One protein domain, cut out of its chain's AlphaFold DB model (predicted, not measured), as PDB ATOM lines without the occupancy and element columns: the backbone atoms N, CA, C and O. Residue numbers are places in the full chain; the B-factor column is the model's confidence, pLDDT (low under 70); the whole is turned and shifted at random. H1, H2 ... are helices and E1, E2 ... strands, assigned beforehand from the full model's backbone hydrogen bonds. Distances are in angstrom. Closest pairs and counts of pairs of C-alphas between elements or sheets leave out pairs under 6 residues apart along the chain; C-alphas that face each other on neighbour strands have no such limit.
ATOM      1  N   ASP A 174     157.987 125.787 130.208       96.94
ATOM      2  CA  ASP A 174     157.798 124.385 129.809       96.94
ATOM      3  C   ASP A 174     158.364 124.059 128.419       96.94
ATOM      4  O   ASP A 174     158.552 122.898 128.071       96.94
ATOM      5  N   LEU A 175     158.642 125.082 127.602       96.62
ATOM      6  CA  LEU A 175     159.270 124.910 126.290       96.62
ATOM      7  C   LEU A 175     160.801 124.977 126.355       96.62
ATOM      8  O   LEU A 175     161.463 124.746 125.338       96.62
ATOM      9  N   ARG A 176     161.389 125.272 127.524       95.94
ATOM     10  CA  ARG A 176     162.848 125.315 127.695       95.94
ATOM     11  C   ARG A 176     163.456 123.946 127.386       95.94
ATOM     12  O   ARG A 176     162.968 122.920 127.840       95.94
ATOM     13  N   GLY A 177     164.530 123.941 126.597       95.25
ATOM     14  CA  GLY A 177     165.194 122.709 126.153       95.25
ATOM     15  C   GLY A 177     164.501 121.989 124.991       95.25
ATOM     16  O   GLY A 177     164.992 120.957 124.545       95.25
ATOM     17  N   THR A 178     163.396 122.525 124.464       97.12
ATOM     18  CA  THR A 178     162.735 121.995 123.262       97.12
ATOM     19  C   THR A 178     163.098 122.806 122.016       97.12
ATOM     20  O   THR A 178     163.669 123.896 122.090       97.12
ATOM     21  N   VAL A 179     162.699 122.314 120.840       96.44
ATOM     22  CA  VAL A 179     162.822 123.057 119.570       96.44
ATOM     23  C   VAL A 179     161.987 124.348 119.531       96.44
ATOM     24  O   VAL A 179     162.200 125.171 118.654       96.44
ATOM     25  N   ALA A 180     161.049 124.539 120.468       96.88
ATOM     26  CA  ALA A 180     160.186 125.718 120.572       96.88
ATOM     27  C   ALA A 180     160.535 126.630 121.758       96.88
ATOM     28  O   ALA A 180     159.685 127.376 122.241       96.88
ATOM     29  N   HIS A 181     161.768 126.567 122.260       96.19
ATOM     30  CA  HIS A 181     162.190 127.335 123.436       96.19
ATOM     31  C   HIS A 181     162.072 128.861 123.266       96.19
ATOM     32  O   HIS A 181     161.903 129.568 124.263       96.19
ATOM     33  N   ASP A 182     162.117 129.367 122.031       95.06
ATOM     34  CA  ASP A 182     161.968 130.792 121.716       95.06
ATOM     35  C   ASP A 182     160.538 131.205 121.342       95.06
ATOM     36  O   ASP A 182     160.277 132.381 121.072       95.06
ATOM     37  N   TYR A 183     159.578 130.278 121.390       95.81
ATOM     38  CA  TYR A 183     158.179 130.588 121.129       95.81
ATOM     39  C   TYR A 183     157.617 131.610 122.124       95.81
ATOM     40  O   TYR A 183     157.699 131.456 123.348       95.81
ATOM     41  N   ARG A 184     156.970 132.640 121.574       93.31
ATOM     42  CA  ARG A 184     156.256 133.686 122.312       93.31
ATOM     43  C   ARG A 184     154.906 133.908 121.653       93.31
ATOM     44  O   ARG A 184     154.829 134.547 120.610       93.31
ATOM     45  N   GLY A 185     153.848 133.376 122.253       94.44
ATOM     46  CA  GLY A 185     152.511 133.512 121.696       94.44
ATOM     47  C   GLY A 185     151.413 132.912 122.573       94.44
ATOM     48  O   GLY A 185     151.693 132.349 123.639       94.44
ATOM     49  N   PRO A 186     150.157 133.004 122.109       95.50
ATOM     50  CA  PRO A 186     148.971 132.688 122.903       95.50
ATOM     51  C   PRO A 186     148.813 131.198 123.222       95.50
ATOM     52  O   PRO A 186     148.219 130.843 124.236       95.50
ATOM     53  N   LEU A 187     149.334 130.303 122.379       96.69
ATOM     54  CA  LEU A 187     149.146 128.857 122.561       96.69
ATOM     55  C   LEU A 187     149.862 128.308 123.811       96.69
ATOM     56  O   LEU A 187     151.005 128.691 124.061       96.69
ATOM     57  N   PRO A 188     149.260 127.381 124.580       96.81
ATOM     58  CA  PRO A 188     149.941 126.689 125.678       96.81
ATOM     59  C   PRO A 188     151.063 125.773 125.162       96.81
ATOM     60  O   PRO A 188     151.033 125.335 124.011       96.81
ATOM     61  N   ALA A 189     152.050 125.478 126.016       97.19
ATOM     62  CA  ALA A 189     153.253 124.729 125.640       97.19
ATOM     63  C   ALA A 189     152.937 123.339 125.063       97.19
ATOM     64  O   ALA A 189     153.447 122.973 124.004       97.19
ATOM     65  N   GLU A 190     152.021 122.606 125.694       97.56
ATOM     66  CA  GLU A 190     151.571 121.288 125.229       97.56
ATOM     67  C   GLU A 190     151.020 121.337 123.799       97.56
ATOM     68  O   GLU A 190     151.381 120.517 122.953       97.56
ATOM     69  N   LYS A 191     150.204 122.354 123.495       97.19
ATOM     70  CA  LYS A 191     149.617 122.545 122.164       97.19
ATOM     71  C   LYS A 191     150.677 122.895 121.123       97.19
ATOM     72  O   LYS A 191     150.595 122.404 120.001       97.19
ATOM     73  N   VAL A 192     151.688 123.690 121.479       97.62
ATOM     74  CA  VAL A 192     152.826 123.992 120.591       97.62
ATOM     75  C   VAL A 192     153.570 122.707 120.220       97.62
ATOM     76  O   VAL A 192     153.787 122.438 119.038       97.62
ATOM     77  N   LEU A 193     153.899 121.873 121.210       97.69
ATOM     78  CA  LEU A 193     154.597 120.606 120.981       97.69
ATOM     79  C   LEU A 193     153.745 119.608 120.182       97.69
ATOM     80  O   LEU A 193     154.272 118.928 119.299       97.69
ATOM     81  N   ALA A 194     152.437 119.540 120.440       96.62
ATOM     82  CA  ALA A 194     151.510 118.721 119.660       96.62
ATOM     83  C   ALA A 194     151.442 119.179 118.192       96.62
ATOM     84  O   ALA A 194     151.547 118.360 117.278       96.62
ATOM     85  N   LEU A 195     151.348 120.489 117.949       96.12
ATOM     86  CA  LEU A 195     151.317 121.047 116.596       96.12
ATOM     87  C   LEU A 195     152.624 120.801 115.836       96.12
ATOM     88  O   LEU A 195     152.578 120.475 114.651       96.12
ATOM     89  N   LEU A 196     153.781 120.883 116.496       96.06
ATOM     90  CA  LEU A 196     155.078 120.595 115.871       96.06
ATOM     91  C   LEU A 196     155.244 119.134 115.426       96.06
ATOM     92  O   LEU A 196     155.963 118.868 114.456       96.06
ATOM     93  N   LYS A 197     154.576 118.200 116.113       95.06
ATOM     94  CA  LYS A 197     154.498 116.782 115.718       95.06
ATOM     95  C   LYS A 197     153.518 116.551 114.563       95.06
ATOM     96  O   LYS A 197     153.596 115.528 113.893       95.06
ATOM     97  N   SER A 198     152.606 117.491 114.323       92.19
ATOM     98  CA  SER A 198     151.598 117.402 113.268       92.19
ATOM     99  C   SER A 198     152.102 117.915 111.907       92.19
ATOM    100  O   SER A 198     153.178 118.511 111.777       92.19
ATOM    101  N   CYS A 199     151.307 117.680 110.861       90.19
ATOM    102  CA  CYS A 199     151.572 118.176 109.511       90.19
ATOM    103  C   CYS A 199     151.086 119.629 109.352       90.19
ATOM    104  O   CYS A 199     149.948 119.854 108.939       90.19
ATOM    105  N   ILE A 200     151.960 120.589 109.665       92.69
ATOM    106  CA  ILE A 200     151.770 122.042 109.475       92.69
ATOM    107  C   ILE A 200     152.720 122.610 108.410       92.69
ATOM    108  O   ILE A 200     153.710 121.961 108.052       92.69
ATOM    109  N   SER A 201     152.441 123.815 107.903       92.88
ATOM    110  CA  SER A 201     153.266 124.470 106.888       92.88
ATOM    111  C   SER A 201     154.665 124.776 107.424       92.88
ATOM    112  O   SER A 201     154.885 124.901 108.634       92.88
ATOM    113  N   LYS A 202     155.635 124.952 106.517       93.19
ATOM    114  CA  LYS A 202     156.996 125.382 106.888       93.19
ATOM    115  C   LYS A 202     156.963 126.681 107.700       93.19
ATOM    116  O   LYS A 202     157.664 126.798 108.699       93.19
ATOM    117  N   ASN A 203     156.114 127.627 107.301       94.19
ATOM    118  CA  ASN A 203     155.964 128.911 107.978       94.19
ATOM    119  C   ASN A 203     155.319 128.757 109.359       94.19
ATOM    120  O   ASN A 203     155.809 129.354 110.315       94.19
ATOM    121  N   GLY A 204     154.270 127.935 109.485       94.38
ATOM    122  CA  GLY A 204     153.648 127.623 110.774       94.38
ATOM    123  C   GLY A 204     154.640 126.967 111.734       94.38
ATOM    124  O   GLY A 204     154.753 127.375 112.888       94.38
ATOM    125  N   ARG A 205     155.454 126.028 111.233       95.19
ATOM    126  CA  ARG A 205     156.534 125.400 112.007       95.19
ATOM    127  C   ARG A 205     157.566 126.425 112.477       95.19
ATOM    128  O   ARG A 205     157.900 126.430 113.654       95.19
ATOM    129  N   MET A 206     158.036 127.313 111.598       95.06
ATOM    130  CA  MET A 206     158.979 128.377 111.975       95.06
ATOM    131  C   MET A 206     158.392 129.341 113.011       95.06
ATOM    132  O   MET A 206     159.083 129.708 113.956       95.06
ATOM    133  N   ALA A 207     157.115 129.705 112.883       95.31
ATOM    134  CA  ALA A 207     156.431 130.544 113.863       95.31
ATOM    135  C   ALA A 207     156.347 129.875 115.244       95.31
ATOM    136  O   ALA A 207     156.620 130.522 116.253       95.31
ATOM    137  N   LEU A 208     156.045 128.574 115.296       96.56
ATOM    138  CA  LEU A 208     156.021 127.815 116.550       96.56
ATOM    139  C   LEU A 208     157.401 127.609 117.178       96.56
ATOM    140  O   LEU A 208     157.471 127.401 118.382       96.56
ATOM    141  N   MET A 209     158.482 127.652 116.401       95.88
ATOM    142  CA  MET A 209     159.844 127.552 116.941       95.88
ATOM    143  C   MET A 209     160.369 128.889 117.489       95.88
ATOM    144  O   MET A 209     161.340 128.896 118.234       95.88
ATOM    145  N   GLY A 210     159.713 130.010 117.165       92.19
ATOM    146  CA  GLY A 210     160.211 131.360 117.465       92.19
ATOM    147  C   GLY A 210     161.112 131.947 116.370       92.19
ATOM    148  O   GLY A 210     161.480 133.115 116.443       92.19
ATOM    149  N   ASP A 211     161.373 131.191 115.301       91.38
ATOM    150  CA  ASP A 211     162.271 131.554 114.194       91.38
ATOM    151  C   ASP A 211     161.555 132.250 113.024       91.38
ATOM    152  O   ASP A 211     162.038 132.268 111.887       91.38
ATOM    153  N   SER A 212     160.362 132.807 113.251       88.06
ATOM    154  CA  SER A 212     159.608 133.487 112.193       88.06
ATOM    155  C   SER A 212     160.404 134.651 111.591       88.06
ATOM    156  O   SER A 212     160.948 135.491 112.306       88.06
ATOM    157  N   GLY A 213     160.452 134.712 110.259       86.12
ATOM    158  CA  GLY A 213     161.141 135.764 109.520       86.12
ATOM    159  C   GLY A 213     160.202 136.803 108.910       86.12
ATOM    160  O   GLY A 213     159.000 136.583 108.769       86.12
ATOM    161  N   GLY A 214     160.775 137.943 108.521       91.56
ATOM    162  CA  GLY A 214     160.099 138.988 107.763       91.56
ATOM    163  C   GLY A 214     158.777 139.432 108.385       91.56
ATOM    164  O   GLY A 214     158.739 139.781 109.564       91.56
ATOM    165  N   TYR A 215     157.688 139.423 107.612       93.25
ATOM    166  CA  TYR A 215     156.390 139.888 108.121       93.25
ATOM    167  C   TYR A 215     155.674 138.890 109.036       93.25
ATOM    168  O   TYR A 215     154.730 139.273 109.727       93.25
ATOM    169  N   LEU A 216     156.099 137.623 109.069       94.44
ATOM    170  CA  LEU A 216     155.500 136.631 109.965       94.44
ATOM    171  C   LEU A 216     155.832 136.912 111.432       94.44
ATOM    172  O   LEU A 216     155.098 136.470 112.305       94.44
ATOM    173  N   THR A 217     156.853 137.729 111.707       93.69
ATOM    174  CA  THR A 217     157.141 138.246 113.054       93.69
ATOM    175  C   THR A 217     155.966 139.018 113.669       93.69
ATOM    176  O   THR A 217     155.882 139.135 114.890       93.69
ATOM    177  N   TYR A 218     155.031 139.515 112.851       95.31
ATOM    178  CA  TYR A 218     153.814 140.220 113.272       95.31
ATOM    179  C   TYR A 218     152.582 139.310 113.387       95.31
ATOM    180  O   TYR A 218     151.463 139.809 113.531       95.31
ATOM    181  N   MET A 219     152.757 137.990 113.306       96.38
ATOM    182  CA  MET A 219     151.672 137.010 113.278       96.38
ATOM    183  C   MET A 219     151.939 135.870 114.261       96.38
ATOM    184  O   MET A 219     153.050 135.357 114.344       96.38
ATOM    185  N   HIS A 220     150.896 135.424 114.952       96.62
ATOM    186  CA  HIS A 220     150.905 134.188 115.732       96.62
ATOM    187  C   HIS A 220     150.292 133.061 114.918       96.62
ATOM    188  O   HIS A 220     149.194 133.208 114.386       96.62
ATOM    189  N   PHE A 221     150.963 131.918 114.850       96.69
ATOM    190  CA  PHE A 221     150.364 130.704 114.306       96.69
ATOM    191  C   PHE A 221     149.485 130.038 115.369       96.69
ATOM    192  O   PHE A 221     149.961 129.786 116.475       96.69
ATOM    193  N   LEU A 222     148.219 129.743 115.050       96.19
ATOM    194  CA  LEU A 222     147.275 129.116 115.988       96.19
ATOM    195  C   LEU A 222     147.036 127.622 115.722       96.19
ATOM    196  O   LEU A 222     146.560 126.911 116.612       96.19
ATOM    197  N   GLY A 223     147.387 127.141 114.527       94.62
ATOM    198  CA  GLY A 223     147.206 125.752 114.109       94.62
ATOM    199  C   GLY A 223     146.402 125.612 112.812       94.62
ATOM    200  O   GLY A 223     146.095 126.606 112.150       94.62
ATOM    201  N   PRO A 224     146.052 124.373 112.432       92.12
ATOM    202  CA  PRO A 224     145.105 124.108 111.357       92.12
ATOM    203  C   PRO A 224     143.764 124.801 111.616       92.12
ATOM    204  O   PRO A 224     143.289 124.867 112.750       92.12
ATOM    205  N   ALA A 225     143.151 125.318 110.559       86.56
ATOM    206  CA  ALA A 225     141.882 126.013 110.648       86.56
ATOM    207  C   ALA A 225     140.744 125.031 110.942       86.56
ATOM    208  O   ALA A 225     140.538 124.071 110.205       86.56
ATOM    209  N   THR A 226     139.964 125.323 111.980       74.44
ATOM    210  CA  THR A 226     138.767 124.566 112.380       74.44
ATOM    211  C   THR A 226     137.488 125.104 111.734       74.44
ATOM    212  O   THR A 226     136.397 124.812 112.211       74.44
ATOM    213  N   VAL A 227     137.605 125.922 110.676       63.66
ATOM    214  CA  VAL A 227     136.472 126.665 110.103       63.66
ATOM    215  C   VAL A 227     135.329 125.702 109.770       63.66
ATOM    216  O   VAL A 227     135.534 124.806 108.942       63.66
ATOM    217  N   PRO A 228     134.129 125.895 110.354       54.53
ATOM    218  CA  PRO A 228     132.975 125.078 110.029       54.53
ATOM    219  C   PRO A 228     132.678 125.238 108.541       54.53
ATOM    220  O   PRO A 228     132.536 126.340 108.005       54.53
ATOM    221  N   ARG A 242     143.740 124.670 105.505       89.81
ATOM    222  CA  ARG A 242     143.906 126.071 105.887       89.81
ATOM    223  C   ARG A 242     144.543 126.117 107.263       89.81
ATOM    224  O   ARG A 242     144.383 125.202 108.064       89.81
ATOM    225  N   GLU A 243     145.234 127.200 107.532       93.38
ATOM    226  CA  GLU A 243     145.857 127.511 108.803       93.38
ATOM    227  C   GLU A 243     145.219 128.770 109.371       93.38
ATOM    228  O   GLU A 243     144.884 129.697 108.626       93.38
ATOM    229  N   THR A 244     145.056 128.798 110.688       95.25
ATOM    230  CA  THR A 244     144.622 129.983 111.417       95.25
ATOM    231  C   THR A 244     145.840 130.709 111.962       95.25
ATOM    232  O   THR A 244     146.696 130.133 112.638       95.25
ATOM    233  N   TRP A 245     145.887 131.998 111.672       96.25
ATOM    234  CA  TRP A 245     146.909 132.933 112.102       96.25
ATOM    235  C   TRP A 245     146.237 134.083 112.840       96.25
ATOM    236  O   TRP A 245     145.124 134.456 112.496       96.25
ATOM    237  N   ARG A 246     146.895 134.677 113.828       96.50
ATOM    238  CA  ARG A 246     146.376 135.839 114.552       96.50
ATOM    239  C   ARG A 246     147.328 137.010 114.416       96.50
ATOM    240  O   ARG A 246     148.515 136.890 114.711       96.50
ATOM    241  N   CYS A 247     146.811 138.148 113.975       96.38
ATOM    242  CA  CYS A 247     147.601 139.362 113.830       96.38
ATOM    243  C   CYS A 247     147.987 139.925 115.203       96.38
ATOM    244  O   CYS A 247     147.123 140.149 116.047       96.38
ATOM    245  N   ARG A 248     149.270 140.221 115.426       95.69
ATOM    246  CA  ARG A 248     149.761 140.796 116.696       95.69
ATOM    247  C   ARG A 248     149.355 142.257 116.902       95.69
ATOM    248  O   ARG A 248     149.401 142.775 118.009       95.69
ATOM    249  N   ILE A 249     148.964 142.941 115.827       95.31
ATOM    250  CA  ILE A 249     148.639 144.373 115.851       95.31
ATOM    251  C   ILE A 249     147.171 144.591 116.207       95.31
ATOM    252  O   ILE A 249     146.861 145.469 117.002       95.31
ATOM    253  N   CYS A 250     146.263 143.809 115.620       94.88
ATOM    254  CA  CYS A 250     144.820 143.970 115.815       94.88
ATOM    255  C   CYS A 250     144.125 142.764 116.454       94.88
ATOM    256  O   CYS A 250     142.922 142.839 116.672       94.88
ATOM    257  N   HIS A 251     144.843 141.668 116.721       95.25
ATOM    258  CA  HIS A 251     144.292 140.397 117.210       95.25
ATOM    259  C   HIS A 251     143.253 139.725 116.302       95.25
ATOM    260  O   HIS A 251     142.634 138.752 116.718       95.25
ATOM    261  N   GLU A 252     143.104 140.179 115.058       95.06
ATOM    262  CA  GLU A 252     142.221 139.542 114.083       95.06
ATOM    263  C   GLU A 252     142.749 138.158 113.693       95.06
ATOM    264  O   GLU A 252     143.946 137.984 113.427       95.06
ATOM    265  N   GLU A 253     141.845 137.182 113.663       95.31
ATOM    266  CA  GLU A 253     142.127 135.833 113.191       95.31
ATOM    267  C   GLU A 253     141.948 135.756 111.674       95.31
ATOM    268  O   GLU A 253     140.919 136.115 111.108       95.31
ATOM    269  N   LEU A 254     142.994 135.293 111.006       94.19
ATOM    270  CA  LEU A 254     143.125 135.223 109.565       94.19
ATOM    271  C   LEU A 254     143.305 133.766 109.165       94.19
ATOM    272  O   LEU A 254     144.135 133.046 109.719       94.19
ATOM    273  N   HIS A 255     142.573 133.347 108.139       92.88
ATOM    274  CA  HIS A 255     142.736 132.023 107.559       92.88
ATOM    275  C   HIS A 255     143.539 132.112 106.266       92.88
ATOM    276  O   HIS A 255     143.148 132.805 105.323       92.88
ATOM    277  N   ALA A 256     144.647 131.382 106.206       91.38
ATOM    278  CA  ALA A 256     145.495 131.293 105.025       91.38
ATOM    279  C   ALA A 256     145.622 129.827 104.584       91.38
ATOM    280  O   ALA A 256     145.701 128.946 105.438       91.38
ATOM    281  N   PRO A 257     145.638 129.516 103.279       89.62
ATOM    282  CA  PRO A 257     146.088 128.205 102.816       89.62
ATOM    283  C   PRO A 257     147.534 127.954 103.270       89.62
ATOM    284  O   PRO A 257     148.326 128.900 103.272       89.62
ATOM    285  N   MET A 258     147.893 126.707 103.599       89.00
ATOM    286  CA  MET A 258     149.256 126.333 104.030       89.00
ATOM    287  C   MET A 258     150.366 126.878 103.117       89.00
ATOM    288  O   MET A 258     151.405 127.325 103.606       89.00
ATOM    289  N   ASP A 259     150.128 126.897 101.804       83.50
ATOM    290  CA  ASP A 259     151.118 127.319 100.805       83.50
ATOM    291  C   ASP A 259     151.035 128.813 100.448       83.50
ATOM    292  O   ASP A 259     151.883 129.336  99.725       83.50
ATOM    293  N   GLN A 260     150.023 129.536 100.947       85.56
ATOM    294  CA  GLN A 260     149.724 130.915 100.543       85.56
ATOM    295  C   GLN A 260     149.626 131.870 101.735       85.56
ATOM    296  O   GLN A 260     148.610 132.524 101.981       85.56
ATOM    297  N   VAL A 261     150.746 132.042 102.437       87.31
ATOM    298  CA  VAL A 261     150.871 133.043 103.512       87.31
ATOM    299  C   VAL A 261     150.880 134.492 103.007       87.31
ATOM    300  O   VAL A 261     150.879 135.419 103.818       87.31
ATOM    301  N   SER A 262     150.879 134.734 101.690       86.50
ATOM    302  CA  SER A 262     150.859 136.081 101.094       86.50
ATOM    303  C   SER A 262     149.643 136.907 101.521       86.50
ATOM    304  O   SER A 262     149.747 138.126 101.643       86.50
ATOM    305  N   ASN A 263     148.514 136.252 101.813       88.00
ATOM    306  CA  ASN A 263     147.291 136.914 102.277       88.00
ATOM    307  C   ASN A 263     147.482 137.597 103.640       88.00
ATOM    308  O   ASN A 263     146.944 138.678 103.870       88.00
ATOM    309  N   LEU A 264     148.325 137.026 104.507       93.69
ATOM    310  CA  LEU A 264     148.697 137.643 105.784       93.69
ATOM    311  C   LEU A 264     149.475 138.949 105.552       93.69
ATOM    312  O   LEU A 264     149.242 139.952 106.222       93.69
ATOM    313  N   GLY A 265     150.347 138.967 104.538       93.12
ATOM    314  CA  GLY A 265     151.065 140.171 104.118       93.12
ATOM    315  C   GLY A 265     150.134 141.259 103.572       93.12
ATOM    316  O   GLY A 265     150.384 142.443 103.797       93.12
ATOM    317  N   VAL A 266     149.036 140.884 102.904       92.94
ATOM    318  CA  VAL A 266     148.011 141.841 102.445       92.94
ATOM    319  C   VAL A 266     147.300 142.497 103.625       92.94
ATOM    320  O   VAL A 266     147.097 143.706 103.592       92.94
ATOM    321  N   HIS A 267     146.975 141.747 104.681       94.62
ATOM    322  CA  HIS A 267     146.419 142.335 105.901       94.62
ATOM    323  C   HIS A 267     147.409 143.326 106.551       94.62
ATOM    324  O   HIS A 267     147.034 144.443 106.908       94.62
ATOM    325  N   LEU A 268     148.694 142.961 106.644       94.69
ATOM    326  CA  LEU A 268     149.718 143.795 107.289       94.69
ATOM    327  C   LEU A 268     150.056 145.072 106.512       94.69
ATOM    328  O   LEU A 268     150.085 146.152 107.100       94.69
ATOM    329  N   TYR A 269     150.314 144.959 105.208       93.12
ATOM    330  CA  TYR A 269     150.830 146.056 104.377       93.12
ATOM    331  C   TYR A 269     149.783 146.685 103.452       93.12
ATOM    332  O   TYR A 269     150.078 147.651 102.743       93.12
ATOM    333  N   GLY A 270     148.578 146.120 103.390       91.62
ATOM    334  CA  GLY A 270     147.586 146.472 102.383       91.62
ATOM    335  C   GLY A 270     147.956 145.970 100.983       91.62
ATOM    336  O   GLY A 270     149.043 145.434 100.708       91.62
ATOM    337  N   THR A 271     147.050 146.181 100.036       87.88
ATOM    338  CA  THR A 271     147.319 145.893  98.623       87.88
ATOM    339  C   THR A 271     148.218 146.971  98.015       87.88
ATOM    340  O   THR A 271     148.303 148.092  98.513       87.88
ATOM    341  N   ARG A 272     148.905 146.651  96.912       80.44
ATOM    342  CA  ARG A 272     149.680 147.655  96.153       80.44
ATOM    343  C   ARG A 272     148.789 148.746  95.555       80.44
ATOM    344  O   ARG A 272     149.220 149.878  95.420       80.44
ATOM    345  N   THR A 273     147.551 148.389  95.222       81.62
ATOM    346  CA  THR A 273     146.546 149.288  94.647       81.62
ATOM    347  C   THR A 273     145.910 150.220  95.676       81.62
ATOM    348  O   THR A 273     145.284 151.203  95.296       81.62
ATOM    349  N   ARG A 274     146.034 149.915  96.974       75.69
ATOM    350  CA  ARG A 274     145.501 150.722  98.082       75.69
ATOM    351  C   ARG A 274     146.539 150.811  99.211       75.69
ATOM    352  O   ARG A 274     146.351 150.181 100.258       75.69
ATOM    353  N   PRO A 275     147.652 151.537  98.996       69.00
ATOM    354  CA  PRO A 275     148.664 151.742 100.029       69.00
ATOM    355  C   PRO A 275     148.071 152.497 101.234       69.00
ATOM    356  O   PRO A 275     147.103 153.242 101.090       69.00
ATOM    357  N   GLY A 276     148.614 152.270 102.434       69.69
ATOM    358  CA  GLY A 276     148.190 152.956 103.666       69.69
ATOM    359  C   GLY A 276     146.949 152.382 104.365       69.69
ATOM    360  O   GLY A 276     146.556 152.882 105.411       69.69
ATOM    361  N   ARG A 277     146.337 151.314 103.836       82.94
ATOM    362  CA  ARG A 277     145.267 150.562 104.530       82.94
ATOM    363  C   ARG A 277     145.751 149.289 105.232       82.94
ATOM    364  O   ARG A 277     144.932 148.501 105.692       82.94
ATOM    365  N   GLY A 278     147.061 149.066 105.279       92.62
ATOM    366  CA  GLY A 278     147.635 147.939 106.005       92.62
ATOM    367  C   GLY A 278     147.513 148.120 107.513       92.62
ATOM    368  O   GLY A 278     147.588 149.241 108.018       92.62
ATOM    369  N   CYS A 279     147.368 147.015 108.240       94.81
ATOM    370  CA  CYS A 279     147.276 147.030 109.697       94.81
ATOM    371  C   CYS A 279     148.500 147.703 110.353       94.81
ATOM    372  O   CYS A 279     148.345 148.435 111.327       94.81
ATOM    373  N   LEU A 280     149.701 147.549 109.773       93.62
ATOM    374  CA  LEU A 280     150.922 148.210 110.259       93.62
ATOM    375  C   LEU A 280     150.891 149.736 110.117       93.62
ATOM    376  O   LEU A 280     151.382 150.429 111.001       93.62
ATOM    377  N   ASP A 281     150.325 150.272 109.034       91.00
ATOM    378  CA  ASP A 281     150.217 151.728 108.865       91.00
ATOM    379  C   ASP A 281     149.091 152.309 109.722       91.00
ATOM    380  O   ASP A 281     149.262 153.362 110.328       91.00
ATOM    381  N   LEU A 282     147.954 151.612 109.811       91.44
ATOM    382  CA  LEU A 282     146.780 152.104 110.534       91.44
ATOM    383  C   LEU A 282     146.916 151.993 112.055       91.44
ATOM    384  O   LEU A 282     146.384 152.826 112.783       91.44
ATOM    385  N   ARG A 283     147.558 150.927 112.538       90.88
ATOM    386  CA  ARG A 283     147.555 150.547 113.959       90.88
ATOM    387  C   ARG A 283     148.942 150.222 114.506       90.88
ATOM    388  O   ARG A 283     149.043 149.826 115.657       90.88
ATOM    389  N   GLY A 284     150.016 150.410 113.737       86.31
ATOM    390  CA  GLY A 284     151.372 150.073 114.187       86.31
ATOM    391  C   GLY A 284     151.833 150.832 115.436       86.31
ATOM    392  O   GLY A 284     152.623 150.291 116.198       86.31
ATOM    393  N   PHE A 285     151.323 152.048 115.665       86.06
ATOM    394  CA  PHE A 285     151.617 152.839 116.869       86.06
ATOM    395  C   PHE A 285     150.747 152.465 118.077       86.06
ATOM    396  O   PHE A 285     151.172 152.642 119.210       86.06
TER     397      PHE A 285
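AT A GLANCE: This is residues 174 to 228 and 242 to 285 of the 326 residues of an uncharacterized protein of Tilletia indica (UniProt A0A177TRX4). A small, twisted sheet of three strands, E1, E2 and E3, stands midway along the domain, with the helical hairpin of H1 and H2 toward one end and H4 with the short H5 toward the other. H2 covers part of E1, H4 lies over the sheet farther along, and the short H3 comes between these two helices. The printed part has 99 residues, in the order H1 H2 H3 E1 E2 E3 H4 H5; the sheet's order is E1 - E2 - E3, all antiparallel, and the class is mixed, helices and strands. The whole is compact, with a radius of gyration of the C-alphas of 13.7 A and spans of 43 by 31 by 21 A.

HOW THE PARTS SIT: In the sheet, E2, residues 242 to 247, is the inner strand between the edge strands E1, residues 219 to 224, and E3, residues 253 to 257. E1 and E2 are antiparallel at 153 degrees, with N 220 and O 246 at 2.8 A, within hydrogen-bond range. E2 and E3, a hairpin, are antiparallel at 144 degrees, with N 254 and O 245 at 2.7 A. The sheet is only just strongly twisted, its C-alphas up to 4.4 A off the best plane. H2, residues 202 to 209, lies over E1 at a height over the sheet of 8.5 A and runs across the strands, at 67 degrees to E1 on the local plane; the closest C-alphas are those of Gly 204 and Phe 221, 5.7 A. H4, residues 262 to 269, at a height of 8.9 A, lies only just over E2, on which 3 of its C-alphas fall, and runs along the strands, at 10 degrees to E2 on the local plane. With H2 and H4 on one face of the sheet, the arrangement is two layers, helices on one face of a sheet. H1, residues 189 to 197, only grazes the sheet; it only just touches H2, with 3 pairs of C-alphas within 8 A, the closest Leu 196 and Arg 205 at 6.3 A, at a shallow tilt of 31 degrees, opposite ways. H3, residues 214 to 218, only just touches H2, with 3 such pairs, the closest Ala 207 and Leu 216 at 7.3 A, and is close to but not clearly touching H4. H5, residues 279 to 283, is not on the sheet and touches H4, the closest C-alphas being Leu 268 and Cys 279, 4.7 A. Every O i to N i+4 pair is within hydrogen-bond range in H1, H2, H4 and H5; H3 has 0 of 1, and 1 of 2 O i to N i+3 pairs.

IN THESE COORDINATES: E2 is 15.9 A long and E1 14.6 A, from C-alpha 219 at (151.672, 137.010, 113.278). H1 is 12.8 A long, from C-alpha 189 at (153.253, 124.729, 125.640). H5 ends at C-alpha 283, (147.555, 150.547, 113.959).

THE WHOLE: The C-alphas of Gly 177 and Thr 273 are the two farthest apart, 45.2 A. Residues 229 to 241 are cut out, with 11.7 A from C-alpha 228 to C-alpha 242. Of the links printed whole, none is long. Residues 227 to 228 and 275 to 276 have pLDDT under 70.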